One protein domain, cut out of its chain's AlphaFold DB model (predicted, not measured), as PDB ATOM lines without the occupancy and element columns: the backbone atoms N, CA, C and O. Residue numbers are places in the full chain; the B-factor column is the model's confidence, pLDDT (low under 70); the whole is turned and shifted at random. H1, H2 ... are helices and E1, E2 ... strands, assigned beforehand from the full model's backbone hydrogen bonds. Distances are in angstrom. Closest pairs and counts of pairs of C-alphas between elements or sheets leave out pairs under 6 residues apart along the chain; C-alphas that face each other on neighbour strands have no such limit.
ATOM      1  N   THR A   3     146.499 137.557  33.421       31.27
ATOM      2  CA  THR A   3     145.926 136.948  32.215       31.27
ATOM      3  C   THR A   3     146.222 135.451  32.241       31.27
ATOM      4  O   THR A   3     147.376 135.053  32.084       31.27
ATOM      5  N   THR A   4     145.213 134.607  32.465       39.22
ATOM      6  CA  THR A   4     145.370 133.147  32.364       39.22
ATOM      7  C   THR A   4     144.835 132.648  31.029       39.22
ATOM      8  O   THR A   4     143.654 132.811  30.732       39.22
ATOM      9  N   THR A   5     145.697 132.016  30.241       34.59
ATOM     10  CA  THR A   5     145.341 131.346  28.991       34.59
ATOM     11  C   THR A   5     144.851 129.925  29.289       34.59
ATOM     12  O   THR A   5     145.615 129.114  29.809       34.59
ATOM     13  N   GLU A   6     143.591 129.664  28.928       32.72
ATOM     14  CA  GLU A   6     142.905 128.361  28.813       32.72
ATOM     15  C   GLU A   6     142.186 127.783  30.052       32.72
ATOM     16  O   GLU A   6     142.779 127.445  31.076       32.72
ATOM     17  N   PHE A   7     140.866 127.596  29.885       41.38
ATOM     18  CA  PHE A   7     139.961 126.828  30.744       41.38
ATOM     19  C   PHE A   7     139.382 125.650  29.945       41.38
ATOM     20  O   PHE A   7     139.001 125.841  28.788       41.38
ATOM     21  N   PRO A   8     139.223 124.455  30.536       33.16
ATOM     22  CA  PRO A   8     138.388 123.414  29.960       33.16
ATOM     23  C   PRO A   8     136.899 123.681  30.250       33.16
ATOM     24  O   PRO A   8     136.524 124.117  31.336       33.16
ATOM     25  N   HIS A   9     136.070 123.386  29.249       36.62
ATOM     26  CA  HIS A   9     134.620 123.590  29.148       36.62
ATOM     27  C   HIS A   9     133.794 123.409  30.439       36.62
ATOM     28  O   HIS A   9     133.822 122.347  31.064       36.62
ATOM     29  N   ALA A  10     132.922 124.383  30.731       34.28
ATOM     30  CA  ALA A  10     131.700 124.176  31.511       34.28
ATOM     31  C   ALA A  10     130.627 125.224  31.158       34.28
ATOM     32  O   ALA A  10     130.863 126.423  31.260       34.28
ATOM     33  N   ILE A  11     129.436 124.757  30.775       30.75
ATOM     34  CA  ILE A  11     128.212 125.565  30.687       30.75
ATOM     35  C   ILE A  11     127.723 125.816  32.119       30.75
ATOM     36  O   ILE A  11     127.574 124.869  32.897       30.75
ATOM     37  N   MET A  12     127.500 127.081  32.477       30.86
ATOM     38  CA  MET A  12     127.095 127.470  33.826       30.86
ATOM     39  C   MET A  12     125.628 127.113  34.088       30.86
ATOM     40  O   MET A  12     124.724 127.759  33.571       30.86
ATOM     41  N   ASN A  13     125.395 126.113  34.938       26.42
ATOM     42  CA  ASN A  13     124.141 125.965  35.672       26.42
ATOM     43  C   ASN A  13     124.449 126.119  37.163       26.42
ATOM     44  O   ASN A  13     125.152 125.300  37.763       26.42
ATOM     45  N   TYR A  14     123.952 127.207  37.744       33.34
ATOM     46  CA  TYR A  14     124.064 127.520  39.162       33.34
ATOM     47  C   TYR A  14     123.295 126.457  39.952       33.34
ATOM     48  O   TYR A  14     122.091 126.381  39.781       33.34
ATOM     49  N   HIS A  15     123.987 125.590  40.712       28.73
ATOM     50  CA  HIS A  15     123.521 124.894  41.938       28.73
ATOM     51  C   HIS A  15     124.360 123.655  42.336       28.73
ATOM     52  O   HIS A  15     124.086 123.060  43.380       28.73
ATOM     53  N   LYS A  16     125.406 123.246  41.595       30.88
ATOM     54  CA  LYS A  16     126.333 122.178  42.046       30.88
ATOM     55  C   LYS A  16     127.807 122.524  41.799       30.88
ATOM     56  O   LYS A  16     128.114 123.113  40.766       30.88
ATOM     57  N   PRO A  17     128.736 122.127  42.695       36.81
ATOM     58  CA  PRO A  17     130.164 122.315  42.468       36.81
ATOM     59  C   PRO A  17     130.607 121.419  41.303       36.81
ATOM     60  O   PRO A  17     130.629 120.191  41.402       36.81
ATOM     61  N   HIS A  18     130.899 122.040  40.160       48.25
ATOM     62  CA  HIS A  18     131.446 121.385  38.973       48.25
ATOM     63  C   HIS A  18     132.984 121.421  39.005       48.25
ATOM     64  O   HIS A  18     133.581 122.341  39.552       48.25
ATOM     65  N   SER A  19     133.644 120.443  38.375       49.53
ATOM     66  CA  SER A  19     135.110 120.282  38.374       49.53
ATOM     67  C   SER A  19     135.897 121.498  37.857       49.53
ATOM     68  O   SER A  19     137.040 121.688  38.262       49.53
ATOM     69  N   GLY A  20     135.296 122.347  37.014       50.72
ATOM     70  CA  GLY A  20     135.918 123.589  36.534       50.72
ATOM     71  C   GLY A  20     136.122 124.647  37.626       50.72
ATOM     72  O   GLY A  20     137.129 125.351  37.605       50.72
ATOM     73  N   TYR A  21     135.235 124.698  38.630       55.88
ATOM     74  CA  TYR A  21     135.399 125.583  39.790       55.88
ATOM     75  C   TYR A  21     136.628 125.200  40.618       55.88
ATOM     76  O   TYR A  21     137.300 126.087  41.136       55.88
ATOM     77  N   SER A  22     136.959 123.903  40.698       60.50
ATOM     78  CA  SER A  22     138.134 123.464  41.460       60.50
ATOM     79  C   SER A  22     139.431 123.995  40.860       60.50
ATOM     80  O   SER A  22     140.242 124.504  41.602       60.50
ATOM     81  N   ILE A  23     139.591 124.039  39.531       66.06
ATOM     82  CA  ILE A  23     140.847 124.508  38.916       66.06
ATOM     83  C   ILE A  23     141.068 126.009  39.154       66.06
ATOM     84  O   ILE A  23     142.193 126.429  39.428       66.06
ATOM     85  N   LEU A  24     140.011 126.824  39.043       69.12
ATOM     86  CA  LEU A  24     140.101 128.256  39.333       69.12
ATOM     87  C   LEU A  24     140.438 128.481  40.809       69.12
ATOM     88  O   LEU A  24     141.343 129.253  41.109       69.12
ATOM     89  N   LEU A  25     139.744 127.784  41.712       69.81
ATOM     90  CA  LEU A  25     139.979 127.894  43.150       69.81
ATOM     91  C   LEU A  25     141.356 127.367  43.553       69.81
ATOM     92  O   LEU A  25     142.031 128.041  44.318       69.81
ATOM     93  N   ASP A  26     141.812 126.252  42.988       72.56
ATOM     94  CA  ASP A  26     143.141 125.678  43.215       72.56
ATOM     95  C   ASP A  26     144.232 126.648  42.744       72.56
ATOM     96  O   ASP A  26     145.244 126.833  43.420       72.56
ATOM     97  N   ARG A  27     144.028 127.322  41.599       72.88
ATOM     98  CA  ARG A  27     144.963 128.347  41.120       72.88
ATOM     99  C   ARG A  27     144.958 129.578  42.005       72.88
ATOM    100  O   ARG A  27     146.041 130.032  42.364       72.88
ATOM    101  N   ILE A  28     143.780 130.094  42.360       74.25
ATOM    102  CA  ILE A  28     143.650 131.205  43.308       74.25
ATOM    103  C   ILE A  28     144.391 130.825  44.591       74.25
ATOM    104  O   ILE A  28     145.319 131.531  44.956       74.25
ATOM    105  N   GLN A  29     144.112 129.664  45.186       73.69
ATOM    106  CA  GLN A  29     144.810 129.150  46.370       73.69
ATOM    107  C   GLN A  29     146.330 129.062  46.176       73.69
ATOM    108  O   GLN A  29     147.076 129.479  47.056       73.69
ATOM    109  N   SER A  30     146.810 128.591  45.022       73.56
ATOM    110  CA  SER A  30     148.250 128.489  44.738       73.56
ATOM    111  C   SER A  30     148.969 129.838  44.624       73.56
ATOM    112  O   SER A  30     150.186 129.884  44.783       73.56
ATOM    113  N   PHE A  31     148.250 130.933  44.350       68.62
ATOM    114  CA  PHE A  31     148.828 132.279  44.375       68.62
ATOM    115  C   PHE A  31     149.043 132.787  45.799       68.62
ATOM    116  O   PHE A  31     149.968 133.559  46.038       68.62
ATOM    117  N   PHE A  32     148.230 132.321  46.742       68.19
ATOM    118  CA  PHE A  32     148.348 132.650  48.155       68.19
ATOM    119  C   PHE A  32     149.070 131.524  48.890       68.19
ATOM    120  O   PHE A  32     148.536 130.903  49.808       68.19
ATOM    121  N   ILE A  33     150.307 131.246  48.477       58.19
ATOM    122  CA  ILE A  33     151.226 130.542  49.371       58.19
ATOM    123  C   ILE A  33     151.508 131.523  50.512       58.19
ATOM    124  O   ILE A  33     151.928 132.646  50.222       58.19
ATOM    125  N   LEU A  41     144.852 141.535  51.533       78.94
ATOM    126  CA  LEU A  41     144.118 141.623  50.277       78.94
ATOM    127  C   LEU A  41     142.632 141.862  50.559       78.94
ATOM    128  O   LEU A  41     141.953 141.008  51.123       78.94
ATOM    129  N   THR A  42     142.123 143.020  50.147       83.75
ATOM    130  CA  THR A  42     140.700 143.379  50.274       83.75
ATOM    131  C   THR A  42     139.884 142.962  49.055       83.75
ATOM    132  O   THR A  42     138.702 142.647  49.186       83.75
ATOM    133  N   LYS A  43     140.508 142.913  47.872       86.25
ATOM    134  CA  LYS A  43     139.841 142.594  46.606       86.25
ATOM    135  C   LYS A  43     140.794 141.927  45.616       86.25
ATOM    136  O   LYS A  43     141.938 142.353  45.468       86.25
ATOM    137  N   LEU A  44     140.322 140.895  44.918       87.81
ATOM    138  CA  LEU A  44     141.022 140.247  43.806       87.81
ATOM    139  C   LEU A  44     140.232 140.449  42.515       87.81
ATOM    140  O   LEU A  44     139.077 140.040  42.428       87.81
ATOM    141  N   LEU A  45     140.877 141.024  41.502       88.12
ATOM    142  CA  LEU A  45     140.319 141.213  40.163       88.12
ATOM    143  C   LEU A  45     141.119 140.407  39.143       88.12
ATOM    144  O   LEU A  45     142.354 140.442  39.134       88.12
ATOM    145  N   PHE A  46     140.422 139.679  38.278       89.69
ATOM    146  CA  PHE A  46     141.043 138.814  37.279       89.69
ATOM    147  C   PHE A  46     140.167 138.676  36.037       89.69
ATOM    148  O   PHE A  46     138.961 138.911  36.081       89.69
ATOM    149  N   VAL A  47     140.791 138.296  34.920       89.94
ATOM    150  CA  VAL A  47     140.094 138.031  33.659       89.94
ATOM    151  C   VAL A  47     140.167 136.536  33.362       89.94
ATOM    152  O   VAL A  47     141.245 135.938  33.366       89.94
ATOM    153  N   VAL A  48     139.010 135.934  33.113       89.62
ATOM    154  CA  VAL A  48     138.814 134.504  32.863       89.62
ATOM    155  C   VAL A  48     138.513 134.293  31.389       89.62
ATOM    156  O   VAL A  48     137.639 134.951  30.832       89.62
ATOM    157  N   HIS A  49     139.195 133.339  30.760       87.75
ATOM    158  CA  HIS A  49     138.822 132.879  29.428       87.75
ATOM    159  C   HIS A  49     137.692 131.843  29.528       87.75
ATOM    160  O   HIS A  49     137.909 130.732  30.003       87.75
ATOM    161  N   SER A  50     136.497 132.177  29.058       82.19
ATOM    162  CA  SER A  50     135.385 131.245  28.889       82.19
ATOM    163  C   SER A  50     135.372 130.690  27.459       82.19
ATOM    164  O   SER A  50     135.210 131.454  26.506       82.19
ATOM    165  N   PRO A  51     135.506 129.368  27.262       69.06
ATOM    166  CA  PRO A  51     135.379 128.758  25.942       69.06
ATOM    167  C   PRO A  51     134.027 129.071  25.259       69.06
ATOM    168  O   PRO A  51     133.024 129.242  25.957       69.06
ATOM    169  N   PRO A  52     133.966 129.096  23.912       69.12
ATOM    170  CA  PRO A  52     135.065 128.765  23.005       69.12
ATOM    171  C   PRO A  52     136.120 129.875  22.868       69.12
ATOM    172  O   PRO A  52     137.293 129.535  22.808       69.12
ATOM    173  N   PHE A  53     135.756 131.162  22.902       85.62
ATOM    174  CA  PHE A  53     136.694 132.287  22.714       85.62
ATOM    175  C   PHE A  53     136.180 133.584  23.360       85.62
ATOM    176  O   PHE A  53     136.073 134.619  22.704       85.62
ATOM    177  N   HIS A  54     135.783 133.530  24.629       90.75
ATOM    178  CA  HIS A  54     135.213 134.674  25.337       90.75
ATOM    179  C   HIS A  54     136.046 135.027  26.570       90.75
ATOM    180  O   HIS A  54     136.619 134.149  27.207       90.75
ATOM    181  N   TRP A  55     136.121 136.306  26.923       92.00
ATOM    182  CA  TRP A  55     136.826 136.777  28.116       92.00
ATOM    183  C   TRP A  55     135.842 137.476  29.047       92.00
ATOM    184  O   TRP A  55     135.024 138.270  28.594       92.00
ATOM    185  N   ILE A  56     135.928 137.168  30.340       91.12
ATOM    186  CA  ILE A  56     135.009 137.644  31.378       91.12
ATOM    187  C   ILE A  56     135.836 138.274  32.499       91.12
ATOM    188  O   ILE A  56     136.834 137.695  32.930       91.12
ATOM    189  N   ALA A  57     135.433 139.449  32.980       90.81
ATOM    190  CA  ALA A  57     136.013 140.060  34.171       90.81
ATOM    191  C   ALA A  57     135.359 139.483  35.434       90.81
ATOM    192  O   ALA A  57     134.147 139.278  35.483       90.81
ATOM    193  N   CYS A  58     136.157 139.200  36.457       88.31
ATOM    194  CA  CYS A  58     135.685 138.640  37.718       88.31
ATOM    195  C   CYS A  58     136.304 139.390  38.900       88.31
ATOM    196  O   CYS A  58     137.485 139.748  38.871       88.31
ATOM    197  N   SER A  59     135.512 139.573  39.958       86.94
ATOM    198  CA  SER A  59     135.940 140.173  41.222       86.94
ATOM    199  C   SER A  59     135.614 139.265  42.405       86.94
ATOM    200  O   SER A  59     134.511 138.723  42.485       86.94
ATOM    201  N   ILE A  60     136.544 139.142  43.348       85.12
ATOM    202  CA  ILE A  60     136.324 138.508  44.652       85.12
ATOM    203  C   ILE A  60     136.634 139.547  45.729       85.12
ATOM    204  O   ILE A  60     137.770 140.012  45.825       85.12
ATOM    205  N   ASP A  61     135.629 139.898  46.530       81.50
ATOM    206  CA  ASP A  61     135.782 140.779  47.690       81.50
ATOM    207  C   ASP A  61     136.091 139.938  48.942       81.50
ATOM    208  O   ASP A  61     135.381 138.973  49.248       81.50
ATOM    209  N   PHE A  62     137.117 140.319  49.704       80.69
ATOM    210  CA  PHE A  62     137.467 139.682  50.976       80.69
ATOM    211  C   PHE A  62     136.919 140.519  52.133       80.69
ATOM    212  O   PHE A  62     137.488 141.543  52.505       80.69
ATOM    213  N   LEU A  63     135.812 140.067  52.729       71.69
ATOM    214  CA  LEU A  63     135.081 140.810  53.767       71.69
ATOM    215  C   LEU A  63     135.897 141.097  55.044       71.69
ATOM    216  O   LEU A  63     135.531 141.993  55.796       71.69
ATOM    217  N   SER A  64     136.981 140.359  55.305       63.19
ATOM    218  CA  SER A  64     137.761 140.466  56.548       63.19
ATOM    219  C   SER A  64     139.205 140.940  56.379       63.19
ATOM    220  O   SER A  64     139.928 140.959  57.370       63.19
ATOM    221  N   GLY A  65     139.671 141.265  55.164       54.50
ATOM    222  CA  GLY A  65     141.062 141.695  54.904       54.50
ATOM    223  C   GLY A  65     142.163 140.685  55.288       54.50
ATOM    224  O   GLY A  65     143.341 140.954  55.079       54.50
ATOM    225  N   LEU A  66     141.794 139.530  55.845       48.16
ATOM    226  CA  LEU A  66     142.641 138.387  56.170       48.16
ATOM    227  C   LEU A  66     142.208 137.224  55.287       48.16
ATOM    228  O   LEU A  66     141.095 136.704  55.427       48.16
ATOM    229  N   VAL A  67     143.086 136.820  54.372       47.47
ATOM    230  CA  VAL A  67     142.844 135.705  53.458       47.47
ATOM    231  C   VAL A  67     143.137 134.386  54.186       47.47
ATOM    232  O   VAL A  67     144.157 133.740  53.972       47.47
ATOM    233  N   GLN A  68     142.239 133.966  55.081       47.62
ATOM    234  CA  GLN A  68     142.209 132.582  55.564       47.62
ATOM    235  C   GLN A  68     141.328 131.761  54.614       47.62
ATOM    236  O   GLN A  68     140.103 131.863  54.651       47.62
ATOM    237  N   PHE A  69     141.941 130.907  53.786       47.94
ATOM    238  CA  PHE A  69     141.258 130.026  52.815       47.94
ATOM    239  C   PHE A  69     140.329 128.958  53.433       47.94
ATOM    240  O   PHE A  69     139.855 128.068  52.731       47.94
ATOM    241  N   SER A  70     140.035 129.046  54.733       41.88
ATOM    242  CA  SER A  70     139.055 128.210  55.428       41.88
ATOM    243  C   SER A  70     137.676 128.862  55.582       41.88
ATOM    244  O   SER A  70     136.795 128.246  56.183       41.88
ATOM    245  N   ARG A  71     137.459 130.083  55.065       46.56
ATOM    246  CA  ARG A  71     136.179 130.800  55.193       46.56
ATOM    247  C   ARG A  71     135.485 131.055  53.858       46.56
ATOM    248  O   ARG A  71     136.113 131.214  52.815       46.56
ATOM    249  N   GLU A  72     134.159 131.067  53.941       53.66
ATOM    250  CA  GLU A  72     133.212 131.357  52.868       53.66
ATOM    251  C   GLU A  72     133.547 132.697  52.190       53.66
ATOM    252  O   GLU A  72     133.684 133.721  52.857       53.66
ATOM    253  N   PHE A  73     133.671 132.700  50.861       58.22
ATOM    254  CA  PHE A  73     133.732 133.923  50.059       58.22
ATOM    255  C   PHE A  73     132.391 134.133  49.356       58.22
ATOM    256  O   PHE A  73     131.730 133.178  48.941       58.22
ATOM    257  N   VAL A  74     131.991 135.395  49.200       58.78
ATOM    258  CA  VAL A  74     130.778 135.757  48.464       58.78
ATOM    259  C   VAL A  74     131.176 136.076  47.030       58.78
ATOM    260  O   VAL A  74     131.821 137.089  46.770       58.78
ATOM    261  N   VAL A  75     130.792 135.214  46.087       59.94
ATOM    262  CA  VAL A  75     130.874 135.548  44.661       59.94
ATOM    263  C   VAL A  75     129.792 136.575  44.369       59.94
ATOM    264  O   VAL A  75     128.605 136.293  44.554       59.94
ATOM    265  N   ARG A  76     130.189 137.764  43.920       64.94
ATOM    266  CA  ARG A  76     129.250 138.784  43.459       64.94
ATOM    267  C   ARG A  76     129.328 138.907  41.941       64.94
ATOM    268  O   ARG A  76     130.413 138.977  41.377       64.94
ATOM    269  N   ASN A  77     128.163 138.958  41.302       68.88
ATOM    270  CA  ASN A  77     128.006 139.204  39.863       68.88
ATOM    271  C   ASN A  77     127.676 140.683  39.575       68.88
ATOM    272  O   ASN A  77     126.994 140.984  38.603       68.88
ATOM    273  N   ASN A  78     128.079 141.600  40.453       79.94
ATOM    274  CA  ASN A  78     127.725 143.017  40.370       79.94
ATOM    275  C   ASN A  78     128.875 143.900  39.866       79.94
ATOM    276  O   ASN A  78     128.821 145.107  40.066       79.94
ATOM    277  N   LEU A  79     129.915 143.312  39.264       88.25
ATOM    278  CA  LEU A  79     130.964 144.093  38.621       88.25
ATOM    279  C   LEU A  79     130.341 144.846  37.443       88.25
ATOM    280  O   LEU A  79     129.791 144.218  36.534       88.25
ATOM    281  N   GLU A  80     130.411 146.172  37.459       92.38
ATOM    282  CA  GLU A  80     129.954 146.964  36.325       92.38
ATOM    283  C   GLU A  80     130.834 146.646  35.111       92.38
ATOM    284  O   GLU A  80     132.063 146.703  35.167       92.38
ATOM    285  N   CYS A  81     130.196 146.219  34.022       92.50
ATOM    286  CA  CYS A  81     130.877 145.799  32.806       92.50
ATOM    287  C   CYS A  81     130.483 146.706  31.647       92.50
ATOM    288  O   CYS A  81     129.311 147.055  31.492       92.50
ATOM    289  N   GLY A  82     131.454 147.040  30.800       90.25
ATOM    290  CA  GLY A  82     131.176 147.773  29.569       90.25
ATOM    291  C   GLY A  82     130.304 146.957  28.609       90.25
ATOM    292  O   GLY A  82     130.350 145.723  28.598       90.25
ATOM    293  N   GLN A  83     129.507 147.636  27.785       91.00
ATOM    294  CA  GLN A  83     128.628 146.967  26.823       91.00
ATOM    295  C   GLN A  83     129.378 146.648  25.529       91.00
ATOM    296  O   GLN A  83     129.841 147.534  24.810       91.00
ATOM    297  N   GLN A  84     129.475 145.361  25.202       92.31
ATOM    298  CA  GLN A  84     130.059 144.897  23.949       92.31
ATOM    299  C   GLN A  84     128.960 144.683  22.895       92.31
ATOM    300  O   GLN A  84     128.064 143.868  23.095       92.31
ATOM    301  N   ALA A  85     129.058 145.376  21.756       92.44
ATOM    302  CA  ALA A  85     128.140 145.219  20.617       92.44
ATOM    303  C   ALA A  85     128.708 144.353  19.470       92.44
ATOM    304  O   ALA A  85     127.992 144.018  18.530       92.44
ATOM    305  N   ASP A  86     129.994 143.998  19.528       92.88
ATOM    306  CA  ASP A  86     130.679 143.157  18.538       92.88
ATOM    307  C   ASP A  86     131.033 141.770  19.111       92.88
ATOM    308  O   ASP A  86     130.774 141.488  20.275       92.88
ATOM    309  N   SER A  87     131.636 140.881  18.318       90.44
ATOM    310  CA  SER A  87     132.004 139.522  18.753       90.44
ATOM    311  C   SER A  87     133.465 139.356  19.196       90.44
ATOM    312  O   SER A  87     133.847 138.270  19.625       90.44
ATOM    313  N   PHE A  88     134.295 140.400  19.115       92.75
ATOM    314  CA  PHE A  88     135.759 140.283  19.243       92.75
ATOM    315  C   PHE A  88     136.386 141.204  20.300       92.75
ATOM    316  O   PHE A  88     137.559 141.033  20.628       92.75
ATOM    317  N   SER A  89     135.639 142.153  20.868       95.38
ATOM    318  CA  SER A  89     136.152 143.094  21.873       95.38
ATOM    319  C   SER A  89     136.101 142.573  23.314       95.38
ATOM    320  O   SER A  89     136.600 143.254  24.204       95.38
ATOM    321  N   CYS A  90     135.595 141.356  23.559       95.00
ATOM    322  CA  CYS A  90     135.405 140.802  24.910       95.00
ATOM    323  C   CYS A  90     136.648 140.890  25.811       95.00
ATOM    324  O   CYS A  90     136.531 141.228  26.984       95.00
ATOM    325  N   ALA A  91     137.851 140.665  25.270       93.50
ATOM    326  CA  ALA A  91     139.095 140.794  26.031       93.50
ATOM    327  C   ALA A  91     139.345 142.232  26.509       93.50
ATOM    328  O   ALA A  91     139.731 142.450  27.655       93.50
ATOM    329  N   ILE A  92     139.113 143.213  25.636       94.62
ATOM    330  CA  ILE A  92     139.369 144.628  25.920       94.62
ATOM    331  C   ILE A  92     138.287 145.170  26.852       94.62
ATOM    332  O   ILE A  92     138.609 145.857  27.814       94.62
ATOM    333  N   THR A  93     137.026 144.791  26.635       95.19
ATOM    334  CA  THR A  93     135.908 145.135  27.521       95.19
ATOM    335  C   THR A  93     136.100 144.547  28.921       95.19
ATOM    336  O   THR A  93     135.898 145.249  29.911       95.19
ATOM    337  N   ALA A  94     136.559 143.295  29.039       94.38
ATOM    338  CA  ALA A  94     136.841 142.686  30.338       94.38
ATOM    339  C   ALA A  94     138.009 143.380  31.063       94.38
ATOM    340  O   ALA A  94     137.928 143.648  32.259       94.38
ATOM    341  N   VAL A  95     139.078 143.726  30.338       93.12
ATOM    342  CA  VAL A  95     140.198 144.515  30.878       93.12
ATOM    343  C   VAL A  95     139.735 145.898  31.336       93.12
ATOM    344  O   VAL A  95     140.057 146.296  32.451       93.12
ATOM    345  N   ASN A  96     138.941 146.596  30.524       94.38
ATOM    346  CA  ASN A  96     138.388 147.900  30.872       94.38
ATOM    347  C   ASN A  96     137.457 147.824  32.092       94.38
ATOM    348  O   ASN A  96     137.525 148.705  32.933       94.38
ATOM    349  N   SER A  97     136.668 146.758  32.250       94.38
ATOM    350  CA  SER A  97     135.813 146.571  33.438       94.38
ATOM    351  C   SER A  97     136.653 146.430  34.717       94.38
ATOM    352  O   SER A  97     136.313 146.974  35.763       94.38
ATOM    353  N   VAL A  98     137.809 145.760  34.628       92.94
ATOM    354  CA  VAL A  98     138.789 145.718  35.727       92.94
ATOM    355  C   VAL A  98     139.425 147.093  35.957       92.94
ATOM    356  O   VAL A  98     139.587 147.497  37.104       92.94
ATOM    357  N   GLU A  99     139.797 147.819  34.900       92.38
ATOM    358  CA  GLU A  99     140.370 149.168  35.026       92.38
ATOM    359  C   GLU A  99     139.362 150.173  35.609       92.38
ATOM    360  O   GLU A  99     139.752 151.001  36.427       92.38
ATOM    361  N   HIS A 100     138.081 150.074  35.256       93.25
ATOM    362  CA  HIS A 100     137.002 150.879  35.822       93.25
ATOM    363  C   HIS A 100     136.883 150.655  37.329       93.25
ATOM    364  O   HIS A 100     136.936 151.608  38.099       93.25
ATOM    365  N   GLU A 101     136.828 149.397  37.761       92.81
ATOM    366  CA  GLU A 101     136.709 149.056  39.179       92.81
ATOM    367  C   GLU A 101     137.917 149.522  40.012       92.81
ATOM    368  O   GLU A 101     137.763 149.921  41.163       92.81
ATOM    369  N   VAL A 102     139.134 149.464  39.457       91.31
ATOM    370  CA  VAL A 102     140.357 149.842  40.196       91.31
ATOM    371  C   VAL A 102     140.625 151.342  40.145       91.31
ATOM    372  O   VAL A 102     141.087 151.917  41.129       91.31
ATOM    373  N   PHE A 103     140.406 151.966  38.989       93.38
ATOM    374  CA  PHE A 103     140.902 153.311  38.690       93.38
ATOM    375  C   PHE A 103     139.791 154.317  38.365       93.38
ATOM    376  O   PHE A 103     140.098 155.486  38.141       93.38
ATOM    377  N   GLY A 104     138.525 153.897  38.307       94.12
ATOM    378  CA  GLY A 104     137.403 154.757  37.922       94.12
ATOM    379  C   GLY A 104     137.440 155.200  36.456       94.12
ATOM    380  O   GLY A 104     136.854 156.224  36.113       94.12
ATOM    381  N   VAL A 105     138.156 154.474  35.589       92.31
ATOM    382  CA  VAL A 105     138.196 154.754  34.141       92.31
ATOM    383  C   VAL A 105     136.808 154.538  33.551       92.31
ATOM    384  O   VAL A 105     136.154 153.573  33.911       92.31
ATOM    385  N   GLU A 106     136.356 155.396  32.639       93.50
ATOM    386  CA  GLU A 106     135.045 155.248  32.000       93.50
ATOM    387  C   GLU A 106     134.859 153.848  31.385       93.50
ATOM    388  O   GLU A 106     135.769 153.286  30.757       93.50
ATOM    389  N   LEU A 107     133.678 153.265  31.611       94.75
ATOM    390  CA  LEU A 107     133.348 151.956  31.065       94.75
ATOM    391  C   LEU A 107     133.271 152.015  29.547       94.75
ATOM    392  O   LEU A 107     132.843 152.992  28.937       94.75
ATOM    393  N   TRP A 108     133.660 150.910  28.934       93.56
ATOM    394  CA  TRP A 108     133.579 150.723  27.506       93.56
ATOM    395  C   TRP A 108     132.135 150.890  27.027       93.56
ATOM    396  O   TRP A 108     131.232 150.164  27.455       93.56
ATOM    397  N   ALA A 109     131.963 151.793  26.065       94.38
ATOM    398  CA  ALA A 109     130.725 152.014  25.338       94.38
ATOM    399  C   ALA A 109     130.916 151.668  23.846       94.38
ATOM    400  O   ALA A 109     132.009 151.889  23.303       94.38
ATOM    401  N   PRO A 110     129.892 151.130  23.154       92.25
ATOM    402  CA  PRO A 110     129.960 150.825  21.722       92.25
ATOM    403  C   PRO A 110     130.427 152.002  20.851       92.25
ATOM    404  O   PRO A 110     131.148 151.794  19.873       92.25
ATOM    405  N   GLU A 111     130.080 153.230  21.229       92.50
ATOM    406  CA  GLU A 111     130.427 154.470  20.527       92.50
ATOM    407  C   GLU A 111     131.938 154.754  20.591       92.50
ATOM    408  O   GLU A 111     132.536 155.185  19.605       92.50
ATOM    409  N   ALA A 112     132.580 154.427  21.717       88.31
ATOM    410  CA  ALA A 112     134.020 154.591  21.938       88.31
ATOM    411  C   ALA A 112     134.845 153.354  21.525       88.31
ATOM    412  O   ALA A 112     136.080 153.380  21.549       88.31
ATOM    413  N   ALA A 113     134.191 152.261  21.114       89.12
ATOM    414  CA  ALA A 113     134.825 150.964  20.876       89.12
ATOM    415  C   ALA A 113     135.975 151.016  19.863       89.12
ATOM    416  O   ALA A 113     136.960 150.285  19.976       89.12
ATOM    417  N   ARG A 114     135.868 151.847  18.822       88.69
ATOM    418  CA  ARG A 114     136.931 151.978  17.812       88.69
ATOM    419  C   ARG A 114     138.167 152.668  18.389       88.69
ATOM    420  O   ARG A 114     139.280 152.178  18.199       88.69
ATOM    421  N   GLU A 115     137.961 153.782  19.079       87.94
ATOM    422  CA  GLU A 115     139.030 154.575  19.678       87.94
ATOM    423  C   GLU A 115     139.745 153.783  20.773       87.94
ATOM    424  O   GLU A 115     140.971 153.661  20.743       87.94
ATOM    425  N   LEU A 116     138.990 153.159  21.681       87.00
ATOM    426  CA  LEU A 116     139.548 152.353  22.763       87.00
ATOM    427  C   LEU A 116     140.347 151.157  22.233       87.00
ATOM    428  O   LEU A 116     141.447 150.920  22.721       87.00
ATOM    429  N   ARG A 117     139.893 150.465  21.173       91.81
ATOM    430  CA  ARG A 117     140.708 149.415  20.522       91.81
ATOM    431  C   ARG A 117     142.037 149.942  20.026       91.81
ATOM    432  O   ARG A 117     143.060 149.299  20.248       91.81
ATOM    433  N   MET A 118     142.022 151.090  19.354       89.88
ATOM    434  CA  MET A 118     143.242 151.691  18.825       89.88
ATOM    435  C   MET A 118     144.186 152.090  19.962       89.88
ATOM    436  O   MET A 118     145.373 151.767  19.915       89.88
ATOM    437  N   LYS A 119     143.650 152.707  21.025       86.00
ATOM    438  CA  LYS A 119     144.412 153.069  22.225       86.00
ATOM    439  C   LYS A 119     145.034 151.846  22.891       86.00
ATOM    440  O   LYS A 119     146.238 151.833  23.142       86.00
ATOM    441  N   THR A 120     144.251 150.794  23.119       88.06
ATOM    442  CA  THR A 120     144.743 149.535  23.692       88.06
ATOM    443  C   THR A 120     145.798 148.890  22.796       88.06
ATOM    444  O   THR A 120     146.832 148.453  23.296       88.06
ATOM    445  N   PHE A 121     145.588 148.859  21.479       88.25
ATOM    446  CA  PHE A 121     146.544 148.288  20.533       88.25
ATOM    447  C   PHE A 121     147.886 149.029  20.552       88.25
ATOM    448  O   PHE A 121     148.938 148.403  20.658       88.25
ATOM    449  N   LEU A 122     147.865 150.361  20.522       86.88
ATOM    450  CA  LEU A 122     149.078 151.179  20.592       86.88
ATOM    451  C   LEU A 122     149.790 151.040  21.948       86.88
ATOM    452  O   LEU A 122     151.012 150.883  21.972       86.88
ATOM    453  N   LYS A 123     149.034 150.971  23.055       83.88
ATOM    454  CA  LYS A 123     149.567 150.662  24.395       83.88
ATOM    455  C   LYS A 123     150.285 149.308  24.412       83.88
ATOM    456  O   LYS A 123     151.387 149.212  24.945       83.88
ATOM    457  N   LEU A 124     149.713 148.274  23.784       83.94
ATOM    458  CA  LEU A 124     150.342 146.947  23.662       83.94
ATOM    459  C   LEU A 124     151.623 146.961  22.817       83.94
ATOM    460  O   LEU A 124     152.515 146.148  23.048       83.94
ATOM    461  N   LEU A 125     151.737 147.889  21.868       84.62
ATOM    462  CA  LEU A 125     152.961 148.115  21.097       84.62
ATOM    463  C   LEU A 125     154.014 148.946  21.853       84.62
ATOM    464  O   LEU A 125     155.061 149.247  21.282       84.62
ATOM    465  N   GLY A 126     153.753 149.333  23.107       84.00
ATOM    466  CA  GLY A 126     154.644 150.187  23.896       84.00
ATOM    467  C   GLY A 126     154.715 151.624  23.381       84.00
ATOM    468  O   GLY A 126     155.688 152.324  23.652       84.00
TER     469      GLY A 126
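Overview. This is residues 3 to 33 and 41 to 126 of the 538 residues of an uncharacterized protein of Gymnopus androsaceus JB14 (UniProt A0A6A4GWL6). An antiparallel two-stranded hairpin, E1 and E2, stands in the middle with H2 packed on it; H3 lies beyond H2 at one end, H1 toward the other. The printed part has 117 residues, with named elements in the order H1, E1, E2, H2, H3; the class is mixed, with under half of the residues in them. It is only just compact, close to loose: radius of gyration of the C-alphas 15.6 A, spans 44 by 31 by 27 A.

Along the chain. H1, residues 19 to 31, starts at C-alpha 19 (135.110, 120.282, 38.374) and measures 19.2 A. E1, residues 43 to 50, measures 21.5 A; E2, 54 to 61, 23.2 A; H2, 90 to 103, 19.4 A. H3, 113 to 124, measures 16.3 A, ending at C-alpha 124 (150.342, 146.947, 23.662).

Arrangement. In the E1 and E2 hairpin, N 46 and O 58 are within hydrogen-bond range at 3.0 A, and N 58 and O 46 at 2.8 A. The closest C-alphas of E2 and H2 are Ala 57 and Ala 94, 4.7 A. H2 and H3 are close but not clearly touching, about perpendicular at 80 degrees; their closest C-alphas, Ile 92 and Arg 117, are 7.3 A apart. H1 is apart from E2, H2 and H3. Every O i to N i+4 pair is within range in H2 and H3, 7 of 9 in H1.

Size, cuts and confidence. Residues 34 to 40 are not printed, a 13.2 A gap between C-alphas. The E2 to H2 link is long. Residues 3 to 25, 31 to 33, 51 to 52 and 64 to 77 have pLDDT under 70.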